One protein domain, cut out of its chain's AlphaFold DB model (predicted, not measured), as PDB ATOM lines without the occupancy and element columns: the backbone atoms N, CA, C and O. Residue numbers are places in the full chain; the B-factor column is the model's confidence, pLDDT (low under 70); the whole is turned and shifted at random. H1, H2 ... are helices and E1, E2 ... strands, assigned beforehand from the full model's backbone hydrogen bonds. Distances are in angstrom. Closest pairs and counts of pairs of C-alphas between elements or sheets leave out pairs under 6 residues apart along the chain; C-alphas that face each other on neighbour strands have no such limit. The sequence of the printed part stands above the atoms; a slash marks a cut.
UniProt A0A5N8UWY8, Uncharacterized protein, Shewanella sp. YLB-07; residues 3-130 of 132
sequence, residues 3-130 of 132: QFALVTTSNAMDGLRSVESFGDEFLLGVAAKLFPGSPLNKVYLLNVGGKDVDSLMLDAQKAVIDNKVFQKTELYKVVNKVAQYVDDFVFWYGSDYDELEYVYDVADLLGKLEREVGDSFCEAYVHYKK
ATOM      1  N   GLN A   3      32.723  28.047 -45.393       87.56
ATOM      2  CA  GLN A   3      33.893  27.654 -44.615       87.56
ATOM      3  C   GLN A   3      34.760  28.862 -44.290       87.56
ATOM      4  O   GLN A   3      35.165  29.610 -45.181       87.56
ATOM      5  N   PHE A   4      35.027  29.065 -43.009       88.94
ATOM      6  CA  PHE A   4      35.909  30.113 -42.523       88.94
ATOM      7  C   PHE A   4      36.380  29.789 -41.109       88.94
ATOM      8  O   PHE A   4      35.721  29.093 -40.346       88.94
ATOM      9  N   ALA A   5      37.510  30.367 -40.730       90.81
ATOM     10  CA  ALA A   5      37.892  30.472 -39.336       90.81
ATOM     11  C   ALA A   5      38.234  31.934 -39.078       90.81
ATOM     12  O   ALA A   5      39.095  32.504 -39.747       90.81
ATOM     13  N   LEU A   6      37.496  32.559 -38.170       92.38
ATOM     14  CA  LEU A   6      37.647  33.963 -37.825       92.38
ATOM     15  C   LEU A   6      38.167  34.072 -36.406       92.38
ATOM     16  O   LEU A   6      37.739  33.330 -35.527       92.38
ATOM     17  N   VAL A   7      39.071  35.013 -36.179       92.00
ATOM     18  CA  VAL A   7      39.641  35.239 -34.854       92.00
ATOM     19  C   VAL A   7      39.667  36.713 -34.508       92.00
ATOM     20  O   VAL A   7      39.841  37.566 -35.383       92.00
ATOM     21  N   THR A   8      39.548  37.008 -33.219       91.94
ATOM     22  CA  THR A   8      39.786  38.341 -32.668       91.94
ATOM     23  C   THR A   8      40.879  38.284 -31.617       91.94
ATOM     24  O   THR A   8      41.122  37.263 -30.968       91.94
ATOM     25  N   THR A   9      41.598  39.388 -31.482       84.75
ATOM     26  CA  THR A   9      42.668  39.515 -30.501       84.75
ATOM     27  C   THR A   9      42.852  40.979 -30.134       84.75
ATOM     28  O   THR A   9      42.770  41.886 -30.969       84.75
ATOM     29  N   SER A  10      43.108  41.203 -28.856       78.25
ATOM     30  CA  SER A  10      43.496  42.473 -28.258       78.25
ATOM     31  C   SER A  10      44.862  42.947 -28.762       78.25
ATOM     32  O   SER A  10      45.109  44.152 -28.844       78.25
ATOM     33  N   ASN A  11      45.730  42.019 -29.179       71.50
ATOM     34  CA  ASN A  11      47.056  42.311 -29.713       71.50
ATOM     35  C   ASN A  11      47.056  42.287 -31.245       71.50
ATOM     36  O   ASN A  11      46.313  41.545 -31.874       71.50
ATOM     37  N   ALA A  12      47.901  43.092 -31.891       64.81
ATOM     38  CA  ALA A  12      48.079  42.964 -33.335       64.81
ATOM     39  C   ALA A  12      48.729  41.606 -33.652       64.81
ATOM     40  O   ALA A  12      49.808  41.307 -33.140       64.81
ATOM     41  N   MET A  13      48.079  40.788 -34.483       67.56
ATOM     42  CA  MET A  13      48.689  39.573 -35.021       67.56
ATOM     43  C   MET A  13      49.352  39.873 -36.363       67.56
ATOM     44  O   MET A  13      48.680  40.022 -37.385       67.56
ATOM     45  N   ASP A  14      50.681  39.946 -36.351       64.88
ATOM     46  CA  ASP A  14      51.478  40.090 -37.565       64.88
ATOM     47  C   ASP A  14      51.267  38.884 -38.494       64.88
ATOM     48  O   ASP A  14      51.373  37.726 -38.087       64.88
ATOM     49  N   GLY A  15      50.978  39.164 -39.766       68.69
ATOM     50  CA  GLY A  15      50.851  38.148 -40.816       68.69
ATOM     51  C   GLY A  15      49.433  37.641 -41.094       68.69
ATOM     52  O   GLY A  15      49.263  36.897 -42.059       68.69
ATOM     53  N   LEU A  16      48.416  38.058 -40.332       74.75
ATOM     54  CA  LEU A  16      47.011  37.797 -40.668       74.75
ATOM     55  C   LEU A  16      46.372  38.999 -41.370       74.75
ATOM     56  O   LEU A  16      46.630  40.155 -41.037       74.75
ATOM     57  N   ARG A  17      45.501  38.723 -42.345       82.38
ATOM     58  CA  ARG A  17      44.713  39.752 -43.034       82.38
ATOM     59  C   ARG A  17      43.384  39.949 -42.312       82.38
ATOM     60  O   ARG A  17      42.684  38.977 -42.025       82.38
ATOM     61  N   SER A  18      43.037  41.202 -42.024       88.00
ATOM     62  CA  SER A  18      41.728  41.535 -41.459       88.00
ATOM     63  C   SER A  18      40.621  41.299 -42.485       88.00
ATOM     64  O   SER A  18      40.856  41.478 -43.684       88.00
ATOM     65  N   VAL A  19      39.416  40.949 -42.027       88.94
ATOM     66  CA  VAL A  19      38.235  40.748 -42.895       88.94
ATOM     67  C   VAL A  19      37.902  42.003 -43.708       88.94
ATOM     68  O   VAL A  19      37.565  41.904 -44.883       88.94
ATOM     69  N   GLU A  20      38.122  43.189 -43.130       87.19
ATOM     70  CA  GLU A  20      37.991  44.480 -43.819       87.19
ATOM     71  C   GLU A  20      38.867  44.568 -45.078       87.19
ATOM     72  O   GLU A  20      38.422  45.052 -46.117       87.19
ATOM     73  N   SER A  21      40.088  44.027 -45.034       86.56
ATOM     74  CA  SER A  21      41.029  44.081 -46.160       86.56
ATOM     75  C   SER A  21      40.681  43.155 -47.332       86.56
ATOM     76  O   SER A  21      41.316  43.246 -48.387       86.56
ATOM     77  N   PHE A  22      39.730  42.234 -47.151       84.94
ATOM     78  CA  PHE A  22      39.245  41.366 -48.224       84.94
ATOM     79  C   PHE A  22      38.122  42.024 -49.030       84.94
ATOM     80  O   PHE A  22      37.966  41.693 -50.201       84.94
ATOM     81  N   GLY A  23      37.368  42.958 -48.432       83.19
ATOM     82  CA  GLY A  23      36.224  43.603 -49.086       83.19
ATOM     83  C   GLY A  23      35.077  42.646 -49.433       83.19
ATOM     84  O   GLY A  23      34.260  42.961 -50.293       83.19
ATOM     85  N   ASP A  24      35.031  41.474 -48.798       88.12
ATOM     86  CA  ASP A  24      34.009  40.454 -49.013       88.12
ATOM     87  C   ASP A  24      32.786  40.754 -48.130       88.12
ATOM     88  O   ASP A  24      32.848  40.635 -46.905       88.12
ATOM     89  N   GLU A  25      31.674  41.170 -48.744       90.38
ATOM     90  CA  GLU A  25      30.447  41.556 -48.030       90.38
ATOM     91  C   GLU A  25      29.888  40.435 -47.145       90.38
ATOM     92  O   GLU A  25      29.348  40.709 -46.069       90.38
ATOM     93  N   PHE A  26      30.049  39.176 -47.561       88.56
ATOM     94  CA  PHE A  26      29.602  38.030 -46.785       88.56
ATOM     95  C   PHE A  26      30.441  37.881 -45.511       88.56
ATOM     96  O   PHE A  26      29.880  37.818 -44.415       88.56
ATOM     97  N   LEU A  27      31.775  37.899 -45.625       87.88
ATOM     98  CA  LEU A  27      32.667  37.819 -44.462       87.88
ATOM     99  C   LEU A  27      32.489  39.009 -43.516       87.88
ATOM    100  O   LEU A  27      32.531  38.828 -42.301       87.88
ATOM    101  N   LEU A  28      32.254  40.210 -44.051       91.19
ATOM    102  CA  LEU A  28      31.976  41.399 -43.246       91.19
ATOM    103  C   LEU A  28      30.673  41.251 -42.454       91.19
ATOM    104  O   LEU A  28      30.654  41.526 -41.253       91.19
ATOM    105  N   GLY A  29      29.601  40.777 -43.098       89.56
ATOM    106  CA  GLY A  29      28.316  40.534 -42.440       89.56
ATOM    107  C   GLY A  29      28.401  39.452 -41.363       89.56
ATOM    108  O   GLY A  29      27.891  39.631 -40.256       89.56
ATOM    109  N   VAL A  30      29.099  38.352 -41.656       89.00
ATOM    110  CA  VAL A  30      29.344  37.264 -40.702       89.00
ATOM    111  C   VAL A  30      30.176  37.747 -39.514       89.00
ATOM    112  O   VAL A  30      29.784  37.522 -38.372       89.00
ATOM    113  N   ALA A  31      31.278  38.458 -39.757       90.94
ATOM    114  CA  ALA A  31      32.130  38.991 -38.699       90.94
ATOM    115  C   ALA A  31      31.371  39.966 -37.785       90.94
ATOM    116  O   ALA A  31      31.474  39.863 -36.564       90.94
ATOM    117  N   ALA A  32      30.562  40.866 -38.352       91.31
ATOM    118  CA  ALA A  32      29.751  41.801 -37.571       91.31
ATOM    119  C   ALA A  32      28.703  41.091 -36.695       91.31
ATOM    120  O   ALA A  32      28.414  41.552 -35.591       91.31
ATOM    121  N   LYS A  33      28.144  39.971 -37.176       89.56
ATOM    122  CA  LYS A  33      27.169  39.160 -36.434       89.56
ATOM    123  C   LYS A  33      27.824  38.349 -35.313       89.56
ATOM    124  O   LYS A  33      27.267  38.287 -34.222       89.56
ATOM    125  N   LEU A  34      28.966  37.718 -35.588       88.75
ATOM    126  CA  LEU A  34      29.649  36.818 -34.651       88.75
ATOM    127  C   LEU A  34      30.441  37.561 -33.572       88.75
ATOM    128  O   LEU A  34      30.542  37.074 -32.451       88.75
ATOM    129  N   PHE A  35      30.963  38.748 -33.888       89.25
ATOM    130  CA  PHE A  35      31.781  39.545 -32.971       89.25
ATOM    131  C   PHE A  35      31.153  40.924 -32.725       89.25
ATOM    132  O   PHE A  35      31.742  41.951 -33.088       89.25
ATOM    133  N   PRO A  36      29.955  40.989 -32.112       87.06
ATOM    134  CA  PRO A  36      29.291  42.260 -31.868       87.06
ATOM    135  C   PRO A  36      30.177  43.156 -30.992       87.06
ATOM    136  O   PRO A  36      30.582  42.781 -29.894       87.06
ATOM    137  N   GLY A  37      30.494  44.352 -31.492       86.56
ATOM    138  CA  GLY A  37      31.337  45.332 -30.796       86.56
ATOM    139  C   GLY A  37      32.834  45.258 -31.113       86.56
ATOM    140  O   GLY A  37      33.566  46.165 -30.722       86.56
ATOM    141  N   SER A  38      33.293  44.255 -31.867       89.94
ATOM    142  CA  SER A  38      34.672  44.224 -32.369       89.94
ATOM    143  C   SER A  38      34.805  45.039 -33.663       89.94
ATOM    144  O   SER A  38      34.023  44.837 -34.594       89.94
ATOM    145  N   PRO A  39      35.798  45.940 -33.782       89.81
ATOM    146  CA  PRO A  39      36.121  46.576 -35.056       89.81
ATOM    147  C   PRO A  39      36.483  45.531 -36.121       89.81
ATOM    148  O   PRO A  39      37.307  44.655 -35.870       89.81
ATOM    149  N   LEU A  40      35.929  45.629 -37.335       89.44
ATOM    150  CA  LEU A  40      36.177  44.640 -38.402       89.44
ATOM    151  C   LEU A  40      37.649  44.588 -38.849       89.44
ATOM    152  O   LEU A  40      38.128  43.557 -39.314       89.44
ATOM    153  N   ASN A  41      38.411  45.663 -38.642       88.25
ATOM    154  CA  ASN A  41      39.860  45.678 -38.856       88.25
ATOM    155  C   ASN A  41      40.666  44.919 -37.776       88.25
ATOM    156  O   ASN A  41      41.883  44.779 -37.909       88.25
ATOM    157  N   LYS A  42      39.995  44.427 -36.727       89.19
ATOM    158  CA  LYS A  42      40.517  43.569 -35.649       89.19
ATOM    159  C   LYS A  42      39.936  42.150 -35.676       89.19
ATOM    160  O   LYS A  42      40.251  41.351 -34.797       89.19
ATOM    161  N   VAL A  43      39.123  41.835 -36.684       91.75
ATOM    162  CA  VAL A  43      38.681  40.471 -36.983       91.75
ATOM    163  C   VAL A  43      39.527  39.955 -38.138       91.75
ATOM    164  O   VAL A  43      39.628  40.599 -39.184       91.75
ATOM    165  N   TYR A  44      40.153  38.801 -37.954       90.69
ATOM    166  CA  TYR A  44      41.111  38.244 -38.899       90.69
ATOM    167  C   TYR A  44      40.603  36.926 -39.465       90.69
ATOM    168  O   TYR A  44      40.102  36.084 -38.720       90.69
ATOM    169  N   LEU A  45      40.769  36.736 -40.775       89.31
ATOM    170  CA  LEU A  45      40.545  35.440 -41.402       89.31
ATOM    171  C   LEU A  45      41.789  34.578 -41.204       89.31
ATOM    172  O   LEU A  45      42.897  34.954 -41.599       89.31
ATOM    173  N   LEU A  46      41.601  33.407 -40.610       85.25
ATOM    174  CA  LEU A  46      42.644  32.413 -40.470       85.25
ATOM    175  C   LEU A  46      42.923  31.773 -41.835       85.25
ATOM    176  O   LEU A  46      42.173  30.928 -42.317       85.25
ATOM    177  N   ASN A  47      44.035  32.176 -42.441       75.56
ATOM    178  CA  ASN A  47      44.600  31.544 -43.627       75.56
ATOM    179  C   ASN A  47      46.105  31.389 -43.382       75.56
ATOM    180  O   ASN A  47      46.859  32.364 -43.430       75.56
ATOM    181  N   VAL A  48      46.535  30.189 -42.985       64.00
ATOM    182  CA  VAL A  48      47.880  29.961 -42.435       64.00
ATOM    183  C   VAL A  48      48.729  29.216 -43.447       64.00
ATOM    184  O   VAL A  48      48.353  28.156 -43.933       64.00
ATOM    185  N   GLY A  49      49.882  29.791 -43.798       58.31
ATOM    186  CA  GLY A  49      50.781  29.198 -44.793       58.31
ATOM    187  C   GLY A  49      50.199  29.144 -46.212       58.31
ATOM    188  O   GLY A  49      50.697  28.382 -47.034       58.31
ATOM    189  N   GLY A  50      49.152  29.928 -46.498       68.56
ATOM    190  CA  GLY A  50      48.427  29.902 -47.771       68.56
ATOM    191  C   GLY A  50      47.421  28.756 -47.903       68.56
ATOM    192  O   GLY A  50      46.860  28.592 -48.983       68.56
ATOM    193  N   LYS A  51      47.196  27.975 -46.836       76.50
ATOM    194  CA  LYS A  51      46.131  26.974 -46.779       76.50
ATOM    195  C   LYS A  51      44.882  27.567 -46.141       76.50
ATOM    196  O   LYS A  51      44.922  28.094 -45.024       76.50
ATOM    197  N   ASP A  52      43.775  27.431 -46.855       86.19
ATOM    198  CA  ASP A  52      42.452  27.693 -46.317       86.19
ATOM    199  C   ASP A  52      42.012  26.593 -45.341       86.19
ATOM    200  O   ASP A  52      42.636  25.538 -45.193       86.19
ATOM    201  N   VAL A  53      40.922  26.880 -44.632       88.62
ATOM    202  CA  VAL A  53      40.337  25.976 -43.638       88.62
ATOM    203  C   VAL A  53      39.928  24.640 -44.255       88.62
ATOM    204  O   VAL A  53      40.094  23.608 -43.615       88.62
ATOM    205  N   ASP A  54      39.466  24.641 -45.501       89.75
ATOM    206  CA  ASP A  54      39.034  23.435 -46.211       89.75
ATOM    207  C   ASP A  54      40.175  22.468 -46.466       89.75
ATOM    208  O   ASP A  54      40.112  21.303 -46.077       89.75
ATOM    209  N   SER A  55      41.284  22.981 -46.994       91.19
ATOM    210  CA  SER A  55      42.503  22.199 -47.172       91.19
ATOM    211  C   SER A  55      42.978  21.598 -45.845       91.19
ATOM    212  O   SER A  55      43.374  20.435 -45.800       91.19
ATOM    213  N   LEU A  56      42.919  22.367 -44.750       92.00
ATOM    214  CA  LEU A  56      43.312  21.892 -43.419       92.00
ATOM    215  C   LEU A  56      42.380  20.793 -42.886       92.00
ATOM    216  O   LEU A  56      42.875  19.821 -42.311       92.00
ATOM    217  N   MET A  57      41.065  20.932 -43.077       92.44
ATOM    218  CA  MET A  57      40.060  19.950 -42.657       92.44
ATOM    219  C   MET A  57      40.192  18.645 -43.440       92.44
ATOM    220  O   MET A  57      40.317  17.581 -42.835       92.44
ATOM    221  N   LEU A  58      40.265  18.717 -44.770       92.56
ATOM    222  CA  LEU A  58      40.402  17.540 -45.633       92.56
ATOM    223  C   LEU A  58      41.717  16.789 -45.382       92.56
ATOM    224  O   LEU A  58      41.721  15.557 -45.286       92.56
ATOM    225  N   ASP A  59      42.834  17.510 -45.223       93.75
ATOM    226  CA  ASP A  59      44.129  16.912 -44.880       93.75
ATOM    227  C   ASP A  59      44.070  16.205 -43.515       93.75
ATOM    228  O   ASP A  59      44.630  15.114 -43.349       93.75
ATOM    229  N   ALA A  60      43.394  16.811 -42.532       94.75
ATOM    230  CA  ALA A  60      43.224  16.233 -41.206       94.75
ATOM    231  C   ALA A  60      42.320  14.992 -41.237       94.75
ATOM    232  O   ALA A  60      42.707  13.963 -40.679       94.75
ATOM    233  N   GLN A  61      41.186  15.043 -41.941       95.19
ATOM    234  CA  GLN A  61      40.243  13.925 -42.059       95.19
ATOM    235  C   GLN A  61      40.914  12.731 -42.722       95.19
ATOM    236  O   GLN A  61      40.903  11.622 -42.188       95.19
ATOM    237  N   LYS A  62      41.603  12.964 -43.844       94.94
ATOM    238  CA  LYS A  62      42.378  11.925 -44.522       94.94
ATOM    239  C   LYS A  62      43.433  11.316 -43.601       94.94
ATOM    240  O   LYS A  62      43.592  10.099 -43.566       94.94
ATOM    241  N   ALA A  63      44.151  12.143 -42.843       95.50
ATOM    242  CA  ALA A  63      45.154  11.659 -41.904       95.50
ATOM    243  C   ALA A  63      44.539  10.763 -40.816       95.50
ATOM    244  O   ALA A  63      45.109   9.712 -40.526       95.50
ATOM    245  N   VAL A  64      43.396  11.149 -40.247       94.94
ATOM    246  CA  VAL A  64      42.692  10.365 -39.221       94.94
ATOM    247  C   VAL A  64      42.163   9.045 -39.792       94.94
ATOM    248  O   VAL A  64      42.388   8.000 -39.183       94.94
ATOM    249  N   ILE A  65      41.571   9.055 -40.994       93.69
ATOM    250  CA  ILE A  65      41.146   7.838 -41.717       93.69
ATOM    251  C   ILE A  65      42.333   6.888 -41.948       93.69
ATOM    252  O   ILE A  65      42.213   5.675 -41.766       93.69
ATOM    253  N   ASP A  66      43.510   7.434 -42.260       95.38
ATOM    254  CA  ASP A  66      44.767   6.691 -42.407       95.38
ATOM    255  C   ASP A  66      45.387   6.254 -41.053       95.38
ATOM    256  O   ASP A  66      46.564   5.885 -40.993       95.38
ATOM    257  N   ASN A  67      44.628   6.289 -39.951       94.25
ATOM    258  CA  ASN A  67      45.056   5.974 -38.581       94.25
ATOM    259  C   ASN A  67      46.199   6.857 -38.045       94.25
ATOM    260  O   ASN A  67      46.977   6.440 -37.178       94.25
ATOM    261  N   LYS A  68      46.336   8.091 -38.540       96.12
ATOM    262  CA  LYS A  68      47.254   9.068 -37.946       96.12
ATOM    263  C   LYS A  68      46.568   9.796 -36.797       96.12
ATOM    264  O   LYS A  68      45.399  10.148 -36.841       96.12
ATOM    265  N   VAL A  69      47.371  10.080 -35.783       95.62
ATOM    266  CA  VAL A  69      46.983  10.830 -34.588       95.62
ATOM    267  C   VAL A  69      46.655  12.286 -34.959       95.62
ATOM    268  O   VAL A  69      47.502  12.956 -35.561       95.62
ATOM    269  N   PHE A  70      45.473  12.787 -34.578       95.94
ATOM    270  CA  PHE A  70      44.987  14.135 -34.914       95.94
ATOM    271  C   PHE A  70      45.962  15.243 -34.501       95.94
ATOM    272  O   PHE A  70      46.227  16.170 -35.264       95.94
ATOM    273  N   GLN A  71      46.610  15.096 -33.347       96.88
ATOM    274  CA  GLN A  71      47.575  16.052 -32.801       96.88
ATOM    275  C   GLN A  71      48.824  16.224 -33.693       96.88
ATOM    276  O   GLN A  71      49.601  17.168 -33.536       96.88
ATOM    277  N   LYS A  72      49.044  15.324 -34.664       96.12
ATOM    278  CA  LYS A  72      50.121  15.437 -35.661       96.12
ATOM    279  C   LYS A  72      49.705  16.201 -36.924       96.12
ATOM    280  O   LYS A  72      50.597  16.554 -37.706       96.12
ATOM    281  N   THR A  73      48.413  16.463 -37.119       95.19
ATOM    282  CA  THR A  73      47.873  17.183 -38.282       95.19
ATOM    283  C   THR A  73      48.295  18.651 -38.284       95.19
ATOM    284  O   THR A  73      48.697  19.215 -37.263       95.19
ATOM    285  N   GLU A  74      48.254  19.272 -39.460       92.94
ATOM    286  CA  GLU A  74      48.522  20.704 -39.597       92.94
ATOM    287  C   GLU A  74      47.399  21.542 -38.977       92.94
ATOM    288  O   GLU A  74      47.699  22.498 -38.266       92.94
ATOM    289  N   LEU A  75      46.140  21.112 -39.133       93.62
ATOM    290  CA  LEU A  75      44.975  21.725 -38.494       93.62
ATOM    291  C   LEU A  75      45.172  21.867 -36.980       93.62
ATOM    292  O   LEU A  75      45.111  22.982 -36.465       93.62
ATOM    293  N   TYR A  76      45.502  20.773 -36.280       95.00
ATOM    294  CA  TYR A  76      45.762  20.813 -34.838       95.00
ATOM    295  C   TYR A  76      46.861  21.819 -34.487       95.00
ATOM    296  O   TYR A  76      46.699  22.640 -33.589       95.00
ATOM    297  N   LYS A  77      47.994  21.776 -35.198       93.12
ATOM    298  CA  LYS A  77      49.146  22.645 -34.915       93.12
ATOM    299  C   LYS A  77      48.805  24.119 -35.103       93.12
ATOM    300  O   LYS A  77      49.216  24.942 -34.286       93.12
ATOM    301  N   VAL A  78      48.079  24.445 -36.171       90.88
ATOM    302  CA  VAL A  78      47.662  25.810 -36.488       90.88
ATOM    303  C   VAL A  78      46.661  26.313 -35.455       90.88
ATOM    304  O   VAL A  78      46.908  27.353 -34.844       90.88
ATOM    305  N   VAL A  79      45.580  25.564 -35.218       91.88
ATOM    306  CA  VAL A  79      44.531  25.964 -34.273       91.88
ATOM    307  C   VAL A  79      45.100  26.076 -32.868       91.88
ATOM    308  O   VAL A  79      44.932  27.117 -32.244       91.88
ATOM    309  N   ASN A  80      45.863  25.081 -32.400       93.38
ATOM    310  CA  ASN A  80      46.478  25.124 -31.078       93.38
ATOM    311  C   ASN A  80      47.376  26.352 -30.926       93.38
ATOM    312  O   ASN A  80      47.287  27.039 -29.917       93.38
ATOM    313  N   LYS A  81      48.205  26.666 -31.933       89.94
ATOM    314  CA  LYS A  81      49.081  27.841 -31.894       89.94
ATOM    315  C   LYS A  81      48.278  29.136 -31.820       89.94
ATOM    316  O   LYS A  81      48.619  29.984 -31.010       89.94
ATOM    317  N   VAL A  82      47.259  29.304 -32.661       88.94
ATOM    318  CA  VAL A  82      46.475  30.547 -32.742       88.94
ATOM    319  C   VAL A  82      45.608  30.739 -31.503       88.94
ATOM    320  O   VAL A  82      45.590  31.833 -30.945       88.94
ATOM    321  N   ALA A  83      44.975  29.668 -31.023       90.69
ATOM    322  CA  ALA A  83      44.113  29.671 -29.847       90.69
ATOM    323  C   ALA A  83      44.820  30.173 -28.569       90.69
ATOM    324  O   ALA A  83      44.164  30.713 -27.684       90.69
ATOM    325  N   GLN A  84      46.157  30.078 -28.485       88.25
ATOM    326  CA  GLN A  84      46.922  30.635 -27.357       88.25
ATOM    327  C   GLN A  84      46.935  32.176 -27.302       88.25
ATOM    328  O   GLN A  84      47.201  32.739 -26.240       88.25
ATOM    329  N   TYR A  85      46.704  32.868 -28.424       87.69
ATOM    330  CA  TYR A  85      46.913  34.322 -28.550       87.69
ATOM    331  C   TYR A  85      45.639  35.118 -28.858       87.69
ATOM    332  O   TYR A  85      45.673  36.350 -28.903       87.69
ATOM    333  N   VAL A  86      44.537  34.422 -29.115       90.06
ATOM    334  CA  VAL A  86      43.248  35.016 -29.477       90.06
ATOM    335  C   VAL A  86      42.333  35.081 -28.271       90.06
ATOM    336  O   VAL A  86      42.380  34.220 -27.389       90.06
ATOM    337  N   ASP A  87      41.501  36.113 -28.260       90.56
ATOM    338  CA  ASP A  87      40.462  36.286 -27.247       90.56
ATOM    339  C   ASP A  87      39.182  35.560 -27.676       90.56
ATOM    340  O   ASP A  87      38.461  35.010 -26.847       90.56
ATOM    341  N   ASP A  88      38.944  35.496 -28.988       91.94
ATOM    342  CA  ASP A  88      37.799  34.820 -29.582       91.94
ATOM    343  C   ASP A  88      38.210  34.118 -30.890       91.94
ATOM    344  O   ASP A  88      38.998  34.654 -31.676       91.94
ATOM    345  N   PHE A  89      37.694  32.914 -31.117       92.56
ATOM    346  CA  PHE A  89      37.914  32.096 -32.300       92.56
ATOM    347  C   PHE A  89      36.593  31.438 -32.702       92.56
ATOM    348  O   PHE A  89      36.067  30.599 -31.978       92.56
ATOM    349  N   VAL A  90      36.126  31.696 -33.922       92.44
ATOM    350  CA  VAL A  90      35.032  30.942 -34.543       92.44
ATOM    351  C   VAL A  90      35.577  30.068 -35.664       92.44
ATOM    352  O   VAL A  90      36.151  30.579 -36.624       92.44
ATOM    353  N   PHE A  91      35.385  28.756 -35.551       91.31
ATOM    354  CA  PHE A  91      35.653  27.773 -36.595       91.31
ATOM    355  C   PHE A  91      34.335  27.343 -37.234       91.31
ATOM    356  O   PHE A  91      33.433  26.873 -36.539       91.31
ATOM    357  N   TRP A  92      34.241  27.497 -38.551       90.00
ATOM    358  CA  TRP A  92      33.060  27.170 -39.328       90.00
ATOM    359  C   TRP A  92      33.428  26.332 -40.542       90.00
ATOM    360  O   TRP A  92      34.121  26.800 -41.448       90.00
ATOM    361  N   TYR A  93      32.921  25.109 -40.593       87.56
ATOM    362  CA  TYR A  93      33.106  24.211 -41.717       87.56
ATOM    363  C   TYR A  93      31.854  23.360 -41.887       87.56
ATOM    364  O   TYR A  93      31.694  22.352 -41.211       87.56
ATOM    365  N   GLY A  94      30.929  23.800 -42.739       85.88
ATOM    366  CA  GLY A  94      29.655  23.109 -42.883       85.88
ATOM    367  C   GLY A  94      28.590  23.907 -43.623       85.88
ATOM    368  O   GLY A  94      28.818  25.019 -44.125       85.88
ATOM    369  N   SER A  95      27.420  23.296 -43.753       74.75
ATOM    370  CA  SER A  95      26.303  23.829 -44.542       74.75
ATOM    371  C   SER A  95      25.388  24.739 -43.735       74.75
ATOM    372  O   SER A  95      24.893  25.736 -44.270       74.75
ATOM    373  N   ASP A  96      25.174  24.390 -42.469       69.62
ATOM    374  CA  ASP A  96      24.033  24.859 -41.697       69.62
ATOM    375  C   ASP A  96      24.441  25.910 -40.685       69.62
ATOM    376  O   ASP A  96      25.342  25.696 -39.880       69.62
ATOM    377  N   TYR A  97      23.758  27.060 -40.726       58.56
ATOM    378  CA  TYR A  97      23.992  28.158 -39.793       58.56
ATOM    379  C   TYR A  97      23.369  27.876 -38.418       58.56
ATOM    380  O   TYR A  97      22.370  28.502 -38.071       58.56
ATOM    381  N   ASP A  98      23.913  26.906 -37.681       59.59
ATOM    382  CA  ASP A  98      23.392  26.488 -36.374       59.59
ATOM    383  C   ASP A  98      23.923  27.337 -35.198       59.59
ATOM    384  O   ASP A  98      24.856  28.140 -35.344       59.59
ATOM    385  N   GLU A  99      23.298  27.194 -34.027       65.06
ATOM    386  CA  GLU A  99      23.761  27.802 -32.777       65.06
ATOM    387  C   GLU A  99      25.172  27.304 -32.440       65.06
ATOM    388  O   GLU A  99      25.396  26.131 -32.147       65.06
ATOM    389  N   LEU A 100      26.148  28.216 -32.478       71.00
ATOM    390  CA  LEU A 100      27.528  27.890 -32.144       71.00
ATOM    391  C   LEU A 100      27.646  27.550 -30.661       71.00
ATOM    392  O   LEU A 100      27.421  28.391 -29.787       71.00
ATOM    393  N   GLU A 101      28.049  26.317 -30.378       74.69
ATOM    394  CA  GLU A 101      28.331  25.902 -29.017       74.69
ATOM    395  C   GLU A 101      29.636  26.552 -28.537       74.69
ATOM    396  O   GLU A 101      30.710  26.358 -29.124       74.69
ATOM    397  N   TYR A 102      29.537  27.318 -27.451       86.44
ATOM    398  CA  TYR A 102      30.681  27.991 -26.851       86.44
ATOM    399  C   TYR A 102      31.592  26.997 -26.133       86.44
ATOM    400  O   TYR A 102      31.130  26.166 -25.350       86.44
ATOM    401  N   VAL A 103      32.896  27.135 -26.348       92.44
ATOM    402  CA  VAL A 103      33.940  26.474 -25.557       92.44
ATOM    403  C   VAL A 103      34.857  27.527 -24.949       92.44
ATOM    404  O   VAL A 103      35.103  28.569 -25.556       92.44
ATOM    405  N   TYR A 104      35.360  27.270 -23.745       92.56
ATOM    406  CA  TYR A 104      36.111  28.272 -22.976       92.56
ATOM    407  C   TYR A 104      37.573  27.900 -22.742       92.56
ATOM    408  O   TYR A 104      38.335  28.682 -22.173       92.56
ATOM    409  N   ASP A 105      37.988  26.729 -23.217       92.25
ATOM    410  CA  ASP A 105      39.371  26.294 -23.182       92.25
ATOM    411  C   ASP A 105      39.816  25.704 -24.526       92.25
ATOM    412  O   ASP A 105      39.027  25.260 -25.366       92.25
ATOM    413  N   VAL A 106      41.129  25.757 -24.749       93.62
ATOM    414  CA  VAL A 106      41.742  25.316 -26.005       93.62
ATOM    415  C   VAL A 106      41.672  23.794 -26.159       93.62
ATOM    416  O   VAL A 106      41.655  23.299 -27.287       93.62
ATOM    417  N   ALA A 107      41.638  23.037 -25.060       94.31
ATOM    418  CA  ALA A 107      41.565  21.582 -25.124       94.31
ATOM    419  C   ALA A 107      40.194  21.129 -25.642       94.31
ATOM    420  O   ALA A 107      40.148  20.253 -26.503       94.31
ATOM    421  N   ASP A 108      39.116  21.782 -25.216       93.81
ATOM    422  CA  ASP A 108      37.750  21.563 -25.682       93.81
ATOM    423  C   ASP A 108      37.587  21.966 -27.149       93.81
ATOM    424  O   ASP A 108      37.018  21.204 -27.934       93.81
ATOM    425  N   LEU A 109      38.152  23.108 -27.565       93.62
ATOM    426  CA  LEU A 109      38.213  23.497 -28.981       93.62
ATOM    427  C   LEU A 109      38.869  22.400 -29.833       93.62
ATOM    428  O   LEU A 109      38.314  21.970 -30.845       93.62
ATOM    429  N   LEU A 110      40.053  21.937 -29.427       95.56
ATOM    430  CA  LEU A 110      40.800  20.919 -30.166       95.56
ATOM    431  C   LEU A 110      40.114  19.550 -30.110       95.56
ATOM    432  O   LEU A 110      40.124  18.838 -31.109       95.56
ATOM    433  N   GLY A 111      39.505  19.193 -28.980       94.31
ATOM    434  CA  GLY A 111      38.774  17.943 -28.799       94.31
ATOM    435  C   GLY A 111      37.501  17.877 -29.641       94.31
ATOM    436  O   GLY A 111      37.178  16.815 -30.174       94.31
ATOM    437  N   LYS A 112      36.804  19.007 -29.826       92.94
ATOM    438  CA  LYS A 112      35.690  19.094 -30.780       92.94
ATOM    439  C   LYS A 112      36.172  18.902 -32.208       92.94
ATOM    440  O   LYS A 112      35.669  18.021 -32.887       92.94
ATOM    441  N   LEU A 113      37.199  19.636 -32.635       93.69
ATOM    442  CA  LEU A 113      37.752  19.464 -33.981       93.69
ATOM    443  C   LEU A 113      38.234  18.028 -34.236       93.69
ATOM    444  O   LEU A 113      38.008  17.500 -35.317       93.69
ATOM    445  N   GLU A 114      38.859  17.378 -33.250       95.19
ATOM    446  CA  GLU A 114      39.268  15.972 -33.350       95.19
ATOM    447  C   GLU A 114      38.078  15.041 -33.600       95.19
ATOM    448  O   GLU A 114      38.162  14.150 -34.446       95.19
ATOM    449  N   ARG A 115      36.971  15.262 -32.882       92.56
ATOM    450  CA  ARG A 115      35.735  14.494 -33.049       92.56
ATOM    451  C   ARG A 115      35.145  14.691 -34.440       92.56
ATOM    452  O   ARG A 115      34.884  13.700 -35.111       92.56
ATOM    453  N   GLU A 116      34.988  15.940 -34.866       91.88
ATOM    454  CA  GLU A 116      34.345  16.269 -36.142       91.88
ATOM    455  C   GLU A 116      35.164  15.789 -37.343       91.88
ATOM    456  O   GLU A 116      34.625  15.223 -38.288       91.88
ATOM    457  N   VAL A 117      36.491  15.910 -37.280       92.56
ATOM    458  CA  VAL A 117      37.398  15.368 -38.304       92.56
ATOM    459  C   VAL A 117      37.325  13.835 -38.389       92.56
ATOM    460  O   VAL A 117      37.625  13.258 -39.432       92.56
ATOM    461  N   GLY A 118      36.950  13.159 -37.301       89.56
ATOM    462  CA  GLY A 118      36.703  11.718 -37.282       89.56
ATOM    463  C   GLY A 118      35.315  11.311 -37.787       89.56
ATOM    464  O   GLY A 118      35.090  10.121 -38.023       89.56
ATOM    465  N   ASP A 119      34.393  12.263 -37.950       89.06
ATOM    466  CA  ASP A 119      33.037  12.006 -38.424       89.06
ATOM    467  C   ASP A 119      32.999  11.815 -39.954       89.06
ATOM    468  O   ASP A 119      33.847  12.292 -40.716       89.06
ATOM    469  N   SER A 120      31.987  11.084 -40.424       82.62
ATOM    470  CA  SER A 120      31.745  10.845 -41.850       82.62
ATOM    471  C   SER A 120      31.285  12.104 -42.588       82.62
ATOM    472  O   SER A 120      31.552  12.225 -43.783       82.62
ATOM    473  N   PHE A 121      30.607  13.028 -41.900       82.19
ATOM    474  CA  PHE A 121      30.154  14.297 -42.477       82.19
ATOM    475  C   PHE A 121      31.229  15.385 -42.432       82.19
ATOM    476  O   PHE A 121      31.241  16.244 -43.310       82.19
ATOM    477  N   CYS A 122      32.160  15.300 -41.471       82.56
ATOM    478  CA  CYS A 122      33.262  16.246 -41.286       82.56
ATOM    479  C   CYS A 122      32.784  17.698 -41.228       82.56
ATOM    480  O   CYS A 122      33.348  18.552 -41.898       82.56
ATOM    481  N   GLU A 123      31.727  17.979 -40.470       87.50
ATOM    482  CA  GLU A 123      31.266  19.349 -40.249       87.50
ATOM    483  C   GLU A 123      31.721  19.835 -38.873       87.50
ATOM    484  O   GLU A 123      31.632  19.101 -37.900       87.50
ATOM    485  N   ALA A 124      32.218  21.067 -38.772       87.00
ATOM    486  CA  ALA A 124      32.703  21.628 -37.517       87.00
ATOM    487  C   ALA A 124      32.180  23.045 -37.280       87.00
ATOM    488  O   ALA A 124      32.433  23.959 -38.069       87.00
ATOM    489  N   TYR A 125      31.522  23.227 -36.134       89.25
ATOM    490  CA  TYR A 125      30.951  24.494 -35.682       89.25
ATOM    491  C   TYR A 125      31.408  24.750 -34.244       89.25
ATOM    492  O   TYR A 125      30.882  24.162 -33.300       89.25
ATOM    493  N   VAL A 126      32.433  25.584 -34.055       90.44
ATOM    494  CA  VAL A 126      32.992  25.830 -32.717       90.44
ATOM    495  C   VAL A 126      33.249  27.310 -32.504       90.44
ATOM    496  O   VAL A 126      33.931  27.946 -33.303       90.44
ATOM    497  N   HIS A 127      32.752  27.849 -31.391       92.31
ATOM    498  CA  HIS A 127      33.054  29.206 -30.942       92.31
ATOM    499  C   HIS A 127      33.854  29.131 -29.645       92.31
ATOM    500  O   HIS A 127      33.312  28.917 -28.567       92.31
ATOM    501  N   TYR A 128      35.170  29.271 -29.748       92.88
ATOM    502  CA  TYR A 128      36.044  29.405 -28.593       92.88
ATOM    503  C   TYR A 128      36.093  30.854 -28.125       92.88
ATOM    504  O   TYR A 128      36.422  31.748 -28.900       92.88
ATOM    505  N   LYS A 129      35.845  31.067 -26.838       91.56
ATOM    506  CA  LYS A 129      35.991  32.366 -26.194       91.56
ATOM    507  C   LYS A 129      36.847  32.212 -24.953       91.56
ATOM    508  O   LYS A 129      36.498  31.462 -24.046       91.56
ATOM    509  N   LYS A 130      37.963  32.932 -24.898       87.38
ATOM    510  CA  LYS A 130      38.843  32.907 -23.733       87.38
ATOM    511  C   LYS A 130      38.071  33.410 -22.509       87.38
ATOM    512  O   LYS A 130      37.449  34.468 -22.571       87.38
TER     513      LYS A 130
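What this domain is: This is residues 3 to 130 of the 132 residues of an uncharacterized protein of Shewanella sp. YLB-07 (UniProt A0A5N8UWY8). A four-stranded antiparallel sheet stands in the middle, with H2 and the short H1 at one side and a cluster of three helices, H3, H4 and H5, at the other. H5 covers the edge strand E4, while H3 and H4 reach the sheet with one end each. The 128 printed residues hold five named helices and four named strands, in the order E1 H1 H2 E2 H3 H4 E3 H5 E4; the sheet runs E2 E1 E3 E4, and the class is mixed, helices and strands. The whole is compact, with a radius of gyration of the C-alphas of 13.9 A and spans of 42 by 30 by 27 A.

How they stand to each other: Start at E1, residues 3 to 8, an inner strand. Beside it find E2, residues 43 to 45, antiparallel, with N 7 and O 44 2.9 A apart, within hydrogen-bond range. Also antiparallel to E1 is E3, residues 88 to 94, where N 6 and O 90 are 2.8 A apart. Next comes E4, residues 124 to 129, antiparallel to E3, with N 91 and O 126 2.8 A apart. H1, residues 19 to 22, only grazes the sheet and touches H2, residues 25 to 34; their closest C-alphas, of Val 19 and Leu 28, are 6.3 A apart. H2 runs slantwise to the strands at a height of 9.8 A over the sheet, only just over E2 and E1 with 3 C-alphas falling on each. H5, residues 106 to 117, is on the opposite face, over and along E4 at a height of 8.4 A, giving three layers, helices on both faces of a sheet. H3, residues 53 to 65, and H4, residues 74 to 83, only graze the sheet. H3 touches H4 with residues 56 to 60 alone, closest at the C-alphas of Leu 56 and Leu 75, 5.2 A, at a steep tilt of 55 degrees, opposite ways. H5 touches H4 with residues 106 to 110 alone, closest at the C-alphas of Val 106 and Ala 83, 6.3 A, at a shallow tilt of 28 degrees, opposite ways. E2, H3 H4, E3 form a split strand-helix-strand unit, two strands running the same way with E1 between them, its crossover right-handed. In H2, H3, H4 and H5 every O i to N i+4 pair is within hydrogen-bond range; H1 is too short for such a pair.

Where its parts are: Find C-alpha 3 at (33.893, 27.654, -44.615), where E1 begins and runs 17.1 A. H3, from C-alpha 53 at (40.337, 25.976, -43.638), covers 18.3 A, H5 16.4 A and E3 19.5 A. E4 ends at C-alpha 129, (35.991, 32.366, -26.194).

The domain as a whole: The C-alphas farthest apart, of Gly 37 and Asp 66, are 42.5 A apart. The printed part has no cut, and E3 to H5 is a long link. pLDDT is under 70 at residues 12 to 15, 48 to 50 and 96 to 99.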